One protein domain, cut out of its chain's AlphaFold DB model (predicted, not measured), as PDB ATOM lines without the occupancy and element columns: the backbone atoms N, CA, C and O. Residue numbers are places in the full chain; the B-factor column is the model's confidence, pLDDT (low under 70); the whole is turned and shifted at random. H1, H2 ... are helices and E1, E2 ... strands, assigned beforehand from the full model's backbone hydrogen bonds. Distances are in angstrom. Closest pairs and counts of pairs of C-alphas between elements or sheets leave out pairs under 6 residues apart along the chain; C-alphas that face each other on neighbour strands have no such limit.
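Overview. This is residues 112 to 172 of the 172 residues of an uncharacterized protein of Hyphomonas sp (UniProt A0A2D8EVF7). There is little regular structure: a small, twisted antiparallel sheet in the order E1, E2, E3, E4, with the short helix H1 grazing it and a long stretch with no named element, residues 112 to 129. The printed part has 61 residues, 22 of them in named elements, along the chain E1, H1, E2, E3, E4; the class is mixed. It is compact, with a radius of gyration of the C-alphas of 11.9 A, and spans 36 by 26 by 14 A.

Arrangement. E2, residues 147 to 151, is the antiparallel neighbour of E1, residues 130 to 134, at 155 degrees; N 131 and O 150 are 2.8 A apart, within hydrogen-bond range. E2 and E3, residues 162 to 164, form a hairpin, with N 149 and O 162 at 2.9 A. E3 and E4, residues 169 to 171, form another, with N 163 and O 170 at 2.8 A. E2, E3 and E4 make a meander, each strand the antiparallel neighbour of the one before. H1, residues 136 to 141, only grazes the sheet, with residues 136 to 139; its O i to N i+4 pairs are within hydrogen-bond range.

Along the chain. E1 begins at C-alpha 130 (297.212, 354.899, 401.611) and is 12.6 A long; E2 is 13.6 A. E4 ends at C-alpha 171 (308.099, 361.428, 402.225).

Size, cuts and confidence. The C-alphas farthest apart, of Pro 125 and Ala 141, are 37.5 A apart. The printed part has no cut and no long link, and no printed residue is under 70 in pLDDT.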
ATOM      1  N   PRO A 112     309.672 340.342 401.900       97.81
ATOM      2  CA  PRO A 112     310.783 340.273 402.852       97.81
ATOM      3  C   PRO A 112     310.656 341.298 403.993       97.81
ATOM      4  O   PRO A 112     311.226 341.103 405.066       97.81
ATOM      5  N   ILE A 113     309.896 342.377 403.780       97.38
ATOM      6  CA  ILE A 113     309.580 343.391 404.791       97.38
ATOM      7  C   ILE A 113     308.097 343.279 405.138       97.38
ATOM      8  O   ILE A 113     307.245 343.306 404.249       97.38
ATOM      9  N   ALA A 114     307.784 343.202 406.433       96.56
ATOM     10  CA  ALA A 114     306.410 343.106 406.921       96.56
ATOM     11  C   ALA A 114     305.514 344.218 406.347       96.56
ATOM     12  O   ALA A 114     305.950 345.364 406.200       96.56
ATOM     13  N   ASN A 115     304.260 343.867 406.043       96.19
ATOM     14  CA  ASN A 115     303.273 344.805 405.513       96.19
ATOM     15  C   ASN A 115     303.134 346.049 406.415       96.19
ATOM     16  O   ASN A 115     303.143 345.910 407.644       96.19
ATOM     17  N   PRO A 116     302.956 347.250 405.835       97.75
ATOM     18  CA  PRO A 116     302.703 348.457 406.606       97.75
ATOM     19  C   PRO A 116     301.451 348.332 407.477       97.75
ATOM     20  O   PRO A 116     300.411 347.850 407.032       97.75
ATOM     21  N   THR A 117     301.540 348.800 408.721       97.19
ATOM     22  CA  THR A 117     300.428 348.741 409.687       97.19
ATOM     23  C   THR A 117     299.567 350.001 409.697       97.19
ATOM     24  O   THR A 117     298.518 350.013 410.331       97.19
ATOM     25  N   ILE A 118     300.016 351.073 409.040       97.88
ATOM     26  CA  ILE A 118     299.275 352.331 408.904       97.88
ATOM     27  C   ILE A 118     298.711 352.381 407.488       97.88
ATOM     28  O   ILE A 118     299.463 352.543 406.529       97.88
ATOM     29  N   THR A 119     297.397 352.232 407.364       97.69
ATOM     30  CA  THR A 119     296.699 352.135 406.073       97.69
ATOM     31  C   THR A 119     295.823 353.341 405.763       97.69
ATOM     32  O   THR A 119     295.409 353.505 404.621       97.69
ATOM     33  N   ASP A 120     295.550 354.194 406.746       97.69
ATOM     34  CA  ASP A 120     294.658 355.345 406.622       97.69
ATOM     35  C   ASP A 120     295.036 356.471 407.595       97.69
ATOM     36  O   ASP A 120     296.101 356.458 408.223       97.69
ATOM     37  N   ASP A 121     294.177 357.481 407.664       96.75
ATOM     38  CA  ASP A 121     294.338 358.667 408.495       96.75
ATOM     39  C   ASP A 121     294.013 358.459 409.986       96.75
ATOM     40  O   ASP A 121     294.134 359.399 410.775       96.75
ATOM     41  N   GLY A 122     293.610 357.249 410.384       96.88
ATOM     42  CA  GLY A 122     293.243 356.891 411.751       96.88
ATOM     43  C   GLY A 122     291.948 357.539 412.248       96.88
ATOM     44  O   GLY A 122     291.673 357.491 413.452       96.88
ATOM     45  N   GLN A 123     291.160 358.170 411.369       97.25
ATOM     46  CA  GLN A 123     289.905 358.823 411.739       97.25
ATOM     47  C   GLN A 123     288.706 357.867 411.681       97.25
ATOM     48  O   GLN A 123     288.733 356.805 411.063       97.25
ATOM     49  N   ASN A 124     287.614 358.258 412.347       95.81
ATOM     50  CA  ASN A 124     286.325 357.576 412.262       95.81
ATOM     51  C   ASN A 124     285.197 358.607 412.041       95.81
ATOM     52  O   ASN A 124     284.838 359.311 412.991       95.81
ATOM     53  N   PRO A 125     284.626 358.712 410.828       95.88
ATOM     54  CA  PRO A 125     284.925 357.895 409.645       95.88
ATOM     55  C   PRO A 125     286.302 358.211 409.036       95.88
ATOM     56  O   PRO A 125     286.784 359.335 409.153       95.88
ATOM     57  N   VAL A 126     286.898 357.217 408.368       98.19
ATOM     58  CA  VAL A 126     288.130 357.380 407.574       98.19
ATOM     59  C   VAL A 126     287.895 358.416 406.474       98.19
ATOM     60  O   VAL A 126     286.884 358.339 405.769       98.19
ATOM     61  N   VAL A 127     288.818 359.372 406.320       98.19
ATOM     62  CA  VAL A 127     288.725 360.418 405.284       98.19
ATOM     63  C   VAL A 127     289.542 360.061 404.042       98.19
ATOM     64  O   VAL A 127     289.088 360.302 402.925       98.19
ATOM     65  N   TRP A 128     290.715 359.456 404.222       98.00
ATOM     66  CA  TRP A 128     291.585 358.998 403.137       98.00
ATOM     67  C   TRP A 128     292.389 357.763 403.559       98.00
ATOM     68  O   TRP A 128     292.602 357.526 404.748       98.00
ATOM     69  N   TRP A 129     292.845 356.982 402.578       98.06
ATOM     70  CA  TRP A 129     293.699 355.807 402.777       98.06
ATOM     71  C   TRP A 129     295.011 355.918 401.996       98.06
ATOM     72  O   TRP A 129     295.146 356.726 401.072       98.06
ATOM     73  N   TYR A 130     295.993 355.107 402.379       98.19
ATOM     74  CA  TYR A 130     297.212 354.899 401.611       98.19
ATOM     75  C   TYR A 130     296.966 353.862 400.507       98.19
ATOM     76  O   TYR A 130     296.573 352.730 400.778       98.19
ATOM     77  N   ASP A 131     297.248 354.235 399.260       97.75
ATOM     78  CA  ASP A 131     297.379 353.305 398.140       97.75
ATOM     79  C   ASP A 131     298.787 352.688 398.203       97.75
ATOM     80  O   ASP A 131     299.752 353.280 397.717       97.75
ATOM     81  N   ILE A 132     298.903 351.539 398.878       98.12
ATOM     82  CA  ILE A 132     300.176 350.872 399.199       98.12
ATOM     83  C   ILE A 132     300.592 349.916 398.075       98.12
ATOM     84  O   ILE A 132     299.790 349.109 397.604       98.12
ATOM     85  N   SER A 133     301.868 349.948 397.693       97.69
ATOM     86  CA  SER A 133     302.461 349.028 396.721       97.69
ATOM     87  C   SER A 133     303.891 348.633 397.094       97.69
ATOM     88  O   SER A 133     304.585 349.331 397.836       97.69
ATOM     89  N   TRP A 134     304.327 347.484 396.581       98.38
ATOM     90  CA  TRP A 134     305.713 347.034 396.675       98.38
ATOM     91  C   TRP A 134     306.508 347.532 395.466       98.38
ATOM     92  O   TRP A 134     306.076 347.379 394.322       98.38
ATOM     93  N   ASP A 135     307.669 348.115 395.730       98.06
ATOM     94  CA  ASP A 135     308.658 348.562 394.762       98.06
ATOM     95  C   ASP A 135     309.898 347.666 394.872       98.06
ATOM     96  O   ASP A 135     310.721 347.787 395.785       98.06
ATOM     97  N   GLU A 136     310.002 346.741 393.922       98.06
ATOM     98  CA  GLU A 136     311.091 345.769 393.851       98.06
ATOM     99  C   GLU A 136     312.449 346.433 393.584       98.06
ATOM    100  O   GLU A 136     313.464 345.982 394.112       98.06
ATOM    101  N   ASP A 137     312.487 347.528 392.819       97.88
ATOM    102  CA  ASP A 137     313.730 348.243 392.528       97.88
ATOM    103  C   ASP A 137     314.243 348.969 393.777       97.88
ATOM    104  O   ASP A 137     315.447 348.962 394.052       97.88
ATOM    105  N   ALA A 138     313.337 349.540 394.577       97.06
ATOM    106  CA  ALA A 138     313.683 350.137 395.863       97.06
ATOM    107  C   ALA A 138     314.254 349.095 396.837       97.06
ATOM    108  O   ALA A 138     315.282 349.364 397.461       97.06
ATOM    109  N   TYR A 139     313.642 347.907 396.924       98.19
ATOM    110  CA  TYR A 139     314.159 346.804 397.742       98.19
ATOM    111  C   TYR A 139     315.520 346.295 397.252       98.19
ATOM    112  O   TYR A 139     316.425 346.050 398.049       98.19
ATOM    113  N   ASN A 140     315.698 346.169 395.937       98.00
ATOM    114  CA  ASN A 140     316.966 345.729 395.358       98.00
ATOM    115  C   ASN A 140     318.100 346.742 395.586       98.00
ATOM    116  O   ASN A 140     319.259 346.344 395.717       98.00
ATOM    117  N   ALA A 141     317.786 348.041 395.638       97.69
ATOM    118  CA  ALA A 141     318.752 349.090 395.956       97.69
ATOM    119  C   ALA A 141     319.086 349.156 397.458       97.69
ATOM    120  O   ALA A 141     320.234 349.418 397.822       97.69
ATOM    121  N   ASP A 142     318.096 348.924 398.320       96.69
ATOM    122  CA  ASP A 142     318.218 348.913 399.777       96.69
ATOM    123  C   ASP A 142     317.196 347.929 400.365       96.69
ATOM    124  O   ASP A 142     315.997 348.199 400.395       96.69
ATOM    125  N   ASN A 143     317.676 346.797 400.883       96.25
ATOM    126  CA  ASN A 143     316.827 345.713 401.388       96.25
ATOM    127  C   ASN A 143     316.079 346.045 402.695       96.25
ATOM    128  O   ASN A 143     315.371 345.194 403.235       96.25
ATOM    129  N   THR A 144     316.234 347.267 403.210       95.31
ATOM    130  CA  THR A 144     315.419 347.818 404.299       95.31
ATOM    131  C   THR A 144     314.232 348.647 403.795       95.31
ATOM    132  O   THR A 144     313.399 349.074 404.595       95.31
ATOM    133  N   LYS A 145     314.123 348.841 402.473       96.25
ATOM    134  CA  LYS A 145     313.056 349.575 401.780       96.25
ATOM    135  C   LYS A 145     312.296 348.668 400.812       96.25
ATOM    136  O   LYS A 145     312.731 347.570 400.503       96.25
ATOM    137  N   GLY A 146     311.140 349.122 400.337       97.62
ATOM    138  CA  GLY A 146     310.358 348.400 399.324       97.62
ATOM    139  C   GLY A 146     308.892 348.806 399.313       97.62
ATOM    140  O   GLY A 146     308.295 348.954 398.258       97.62
ATOM    141  N   TRP A 147     308.305 349.083 400.474       98.44
ATOM    142  CA  TRP A 147     306.932 349.580 400.541       98.44
ATOM    143  C   TRP A 147     306.850 351.068 400.215       98.44
ATOM    144  O   TRP A 147     307.472 351.890 400.895       98.44
ATOM    145  N   LYS A 148     306.017 351.397 399.226       98.12
ATOM    146  CA  LYS A 148     305.659 352.760 398.839       98.12
ATOM    147  C   LYS A 148     304.166 352.993 398.984       98.12
ATOM    148  O   LYS A 148     303.373 352.055 398.916       98.12
ATOM    149  N   ALA A 149     303.779 354.249 399.156       98.19
ATOM    150  CA  ALA A 149     302.379 354.633 399.112       98.19
ATOM    151  C   ALA A 149     302.159 356.033 398.543       98.19
ATOM    152  O   ALA A 149     303.031 356.899 398.610       98.19
ATOM    153  N   THR A 150     300.948 356.264 398.041       98.19
ATOM    154  CA  THR A 150     300.384 357.608 397.823       98.19
ATOM    155  C   THR A 150     299.092 357.731 398.620       98.19
ATOM    156  O   THR A 150     298.531 356.715 399.027       98.19
ATOM    157  N   LYS A 151     298.608 358.948 398.881       97.81
ATOM    158  CA  LYS A 151     297.298 359.112 399.525       97.81
ATOM    159  C   LYS A 151     296.180 359.129 398.487       97.81
ATOM    160  O   LYS A 151     296.343 359.683 397.393       97.81
ATOM    161  N   SER A 152     295.033 358.567 398.852       97.56
ATOM    162  CA  SER A 152     293.848 358.516 397.995       97.56
ATOM    163  C   SER A 152     293.273 359.905 397.686       97.56
ATOM    164  O   SER A 152     292.646 360.089 396.646       97.56
ATOM    165  N   ASP A 153     293.492 360.878 398.574       97.06
ATOM    166  CA  ASP A 153     293.048 362.270 398.453       97.06
ATOM    167  C   ASP A 153     294.136 363.227 397.932       97.06
ATOM    168  O   ASP A 153     293.888 364.426 397.812       97.06
ATOM    169  N   ASP A 154     295.327 362.720 397.590       97.00
ATOM    170  CA  ASP A 154     296.391 363.549 397.028       97.00
ATOM    171  C   ASP A 154     296.051 363.969 395.590       97.00
ATOM    172  O   ASP A 154     295.944 363.138 394.679       97.00
ATOM    173  N   THR A 155     295.899 365.279 395.398       96.81
ATOM    174  CA  THR A 155     295.613 365.913 394.106       96.81
ATOM    175  C   THR A 155     296.855 366.492 393.422       96.81
ATOM    176  O   THR A 155     296.710 367.168 392.404       96.81
ATOM    177  N   ALA A 156     298.057 366.317 393.984       96.44
ATOM    178  CA  ALA A 156     299.300 366.771 393.367       96.44
ATOM    179  C   ALA A 156     299.623 365.990 392.079       96.44
ATOM    180  O   ALA A 156     299.235 364.831 391.918       96.44
ATOM    181  N   ASP A 157     300.366 366.633 391.175       94.56
ATOM    182  CA  ASP A 157     300.882 366.023 389.947       94.56
ATOM    183  C   ASP A 157     302.385 366.353 389.779       94.56
ATOM    184  O   ASP A 157     302.726 367.517 389.534       94.56
ATOM    185  N   PRO A 158     303.295 365.371 389.952       94.38
ATOM    186  CA  PRO A 158     303.013 363.992 390.360       94.38
ATOM    187  C   PRO A 158     302.535 363.905 391.821       94.38
ATOM    188  O   PRO A 158     302.835 364.779 392.636       94.38
ATOM    189  N   LYS A 159     301.818 362.824 392.156       96.62
ATOM    190  CA  LYS A 159     301.424 362.526 393.541       96.62
ATOM    191  C   LYS A 159     302.648 362.427 394.456       96.62
ATOM    192  O   LYS A 159     303.705 361.941 394.050       96.62
ATOM    193  N   THR A 160     302.472 362.814 395.712       97.31
ATOM    194  CA  THR A 160     303.476 362.651 396.766       97.31
ATOM    195  C   THR A 160     303.634 361.171 397.097       97.31
ATOM    196  O   THR A 160     302.666 360.498 397.459       97.31
ATOM    197  N   VAL A 161     304.864 360.671 396.993       97.69
ATOM    198  CA  VAL A 161     305.219 359.289 397.324       97.69
ATOM    199  C   VAL A 161     305.812 359.235 398.726       97.69
ATOM    200  O   VAL A 161     306.614 360.085 399.110       97.69
ATOM    201  N   TYR A 162     305.419 358.217 399.481       98.06
ATOM    202  CA  TYR A 162     305.919 357.950 400.819       98.06
ATOM    203  C   TYR A 162     306.599 356.582 400.865       98.06
ATOM    204  O   TYR A 162     306.053 355.617 400.337       98.06
ATOM    205  N   ASP A 163     307.738 356.497 401.547       97.75
ATOM    206  CA  ASP A 163     308.426 355.254 401.895       97.75
ATOM    207  C   ASP A 163     307.986 354.784 403.293       97.75
ATOM    208  O   ASP A 163     307.831 355.582 404.225       97.75
ATOM    209  N   TRP A 164     307.816 353.475 403.473       97.94
ATOM    210  CA  TRP A 164     307.610 352.886 404.798       97.94
ATOM    211  C   TRP A 164     308.950 352.664 405.504       97.94
ATOM    212  O   TRP A 164     309.820 351.974 404.979       97.94
ATOM    213  N   ASN A 165     309.105 353.172 406.729       94.88
ATOM    214  CA  ASN A 165     310.321 352.961 407.532       94.88
ATOM    215  C   ASN A 165     310.187 351.859 408.606       94.88
ATOM    216  O   ASN A 165     311.022 351.770 409.507       94.88
ATOM    217  N   GLY A 166     309.104 351.074 408.574       94.12
ATOM    218  CA  GLY A 166     308.776 350.073 409.599       94.12
ATOM    219  C   GLY A 166     307.798 350.556 410.676       94.12
ATOM    220  O   GLY A 166     307.173 349.730 411.334       94.12
ATOM    221  N   THR A 167     307.637 351.871 410.849       95.69
ATOM    222  CA  THR A 167     306.756 352.458 411.882       95.69
ATOM    223  C   THR A 167     305.888 353.612 411.385       95.69
ATOM    224  O   THR A 167     304.856 353.902 411.986       95.69
ATOM    225  N   SER A 168     306.282 354.270 410.296       96.69
ATOM    226  CA  SER A 168     305.583 355.415 409.721       96.69
ATOM    227  C   SER A 168     305.886 355.576 408.234       96.69
ATOM    228  O   SER A 168     306.966 355.206 407.768       96.69
ATOM    229  N   TRP A 169     304.963 356.226 407.528       97.62
ATOM    230  CA  TRP A 169     305.175 356.742 406.180       97.62
ATOM    231  C   TRP A 169     305.979 358.042 406.226       97.62
ATOM    232  O   TRP A 169     305.564 359.009 406.867       97.62
ATOM    233  N   VAL A 170     307.117 358.073 405.541       96.38
ATOM    234  CA  VAL A 170     307.964 359.264 405.385       96.38
ATOM    235  C   VAL A 170     307.972 359.679 403.922       96.38
ATOM    236  O   VAL A 170     307.952 358.813 403.059       96.38
ATOM    237  N   SER A 171     307.963 360.980 403.622       92.75
ATOM    238  CA  SER A 171     308.099 361.428 402.225       92.75
ATOM    239  C   SER A 171     309.386 360.848 401.641       92.75
ATOM    240  O   SER A 171     310.431 360.947 402.292       92.75
ATOM    241  N   ALA A 172     309.272 360.233 400.464       85.56
ATOM    242  CA  ALA A 172     310.395 359.666 399.725       85.56
ATOM    243  C   ALA A 172     311.355 360.753 399.212       85.56
ATOM    244  O   ALA A 172     310.893 361.904 399.007       85.56
TER     245      ALA A 172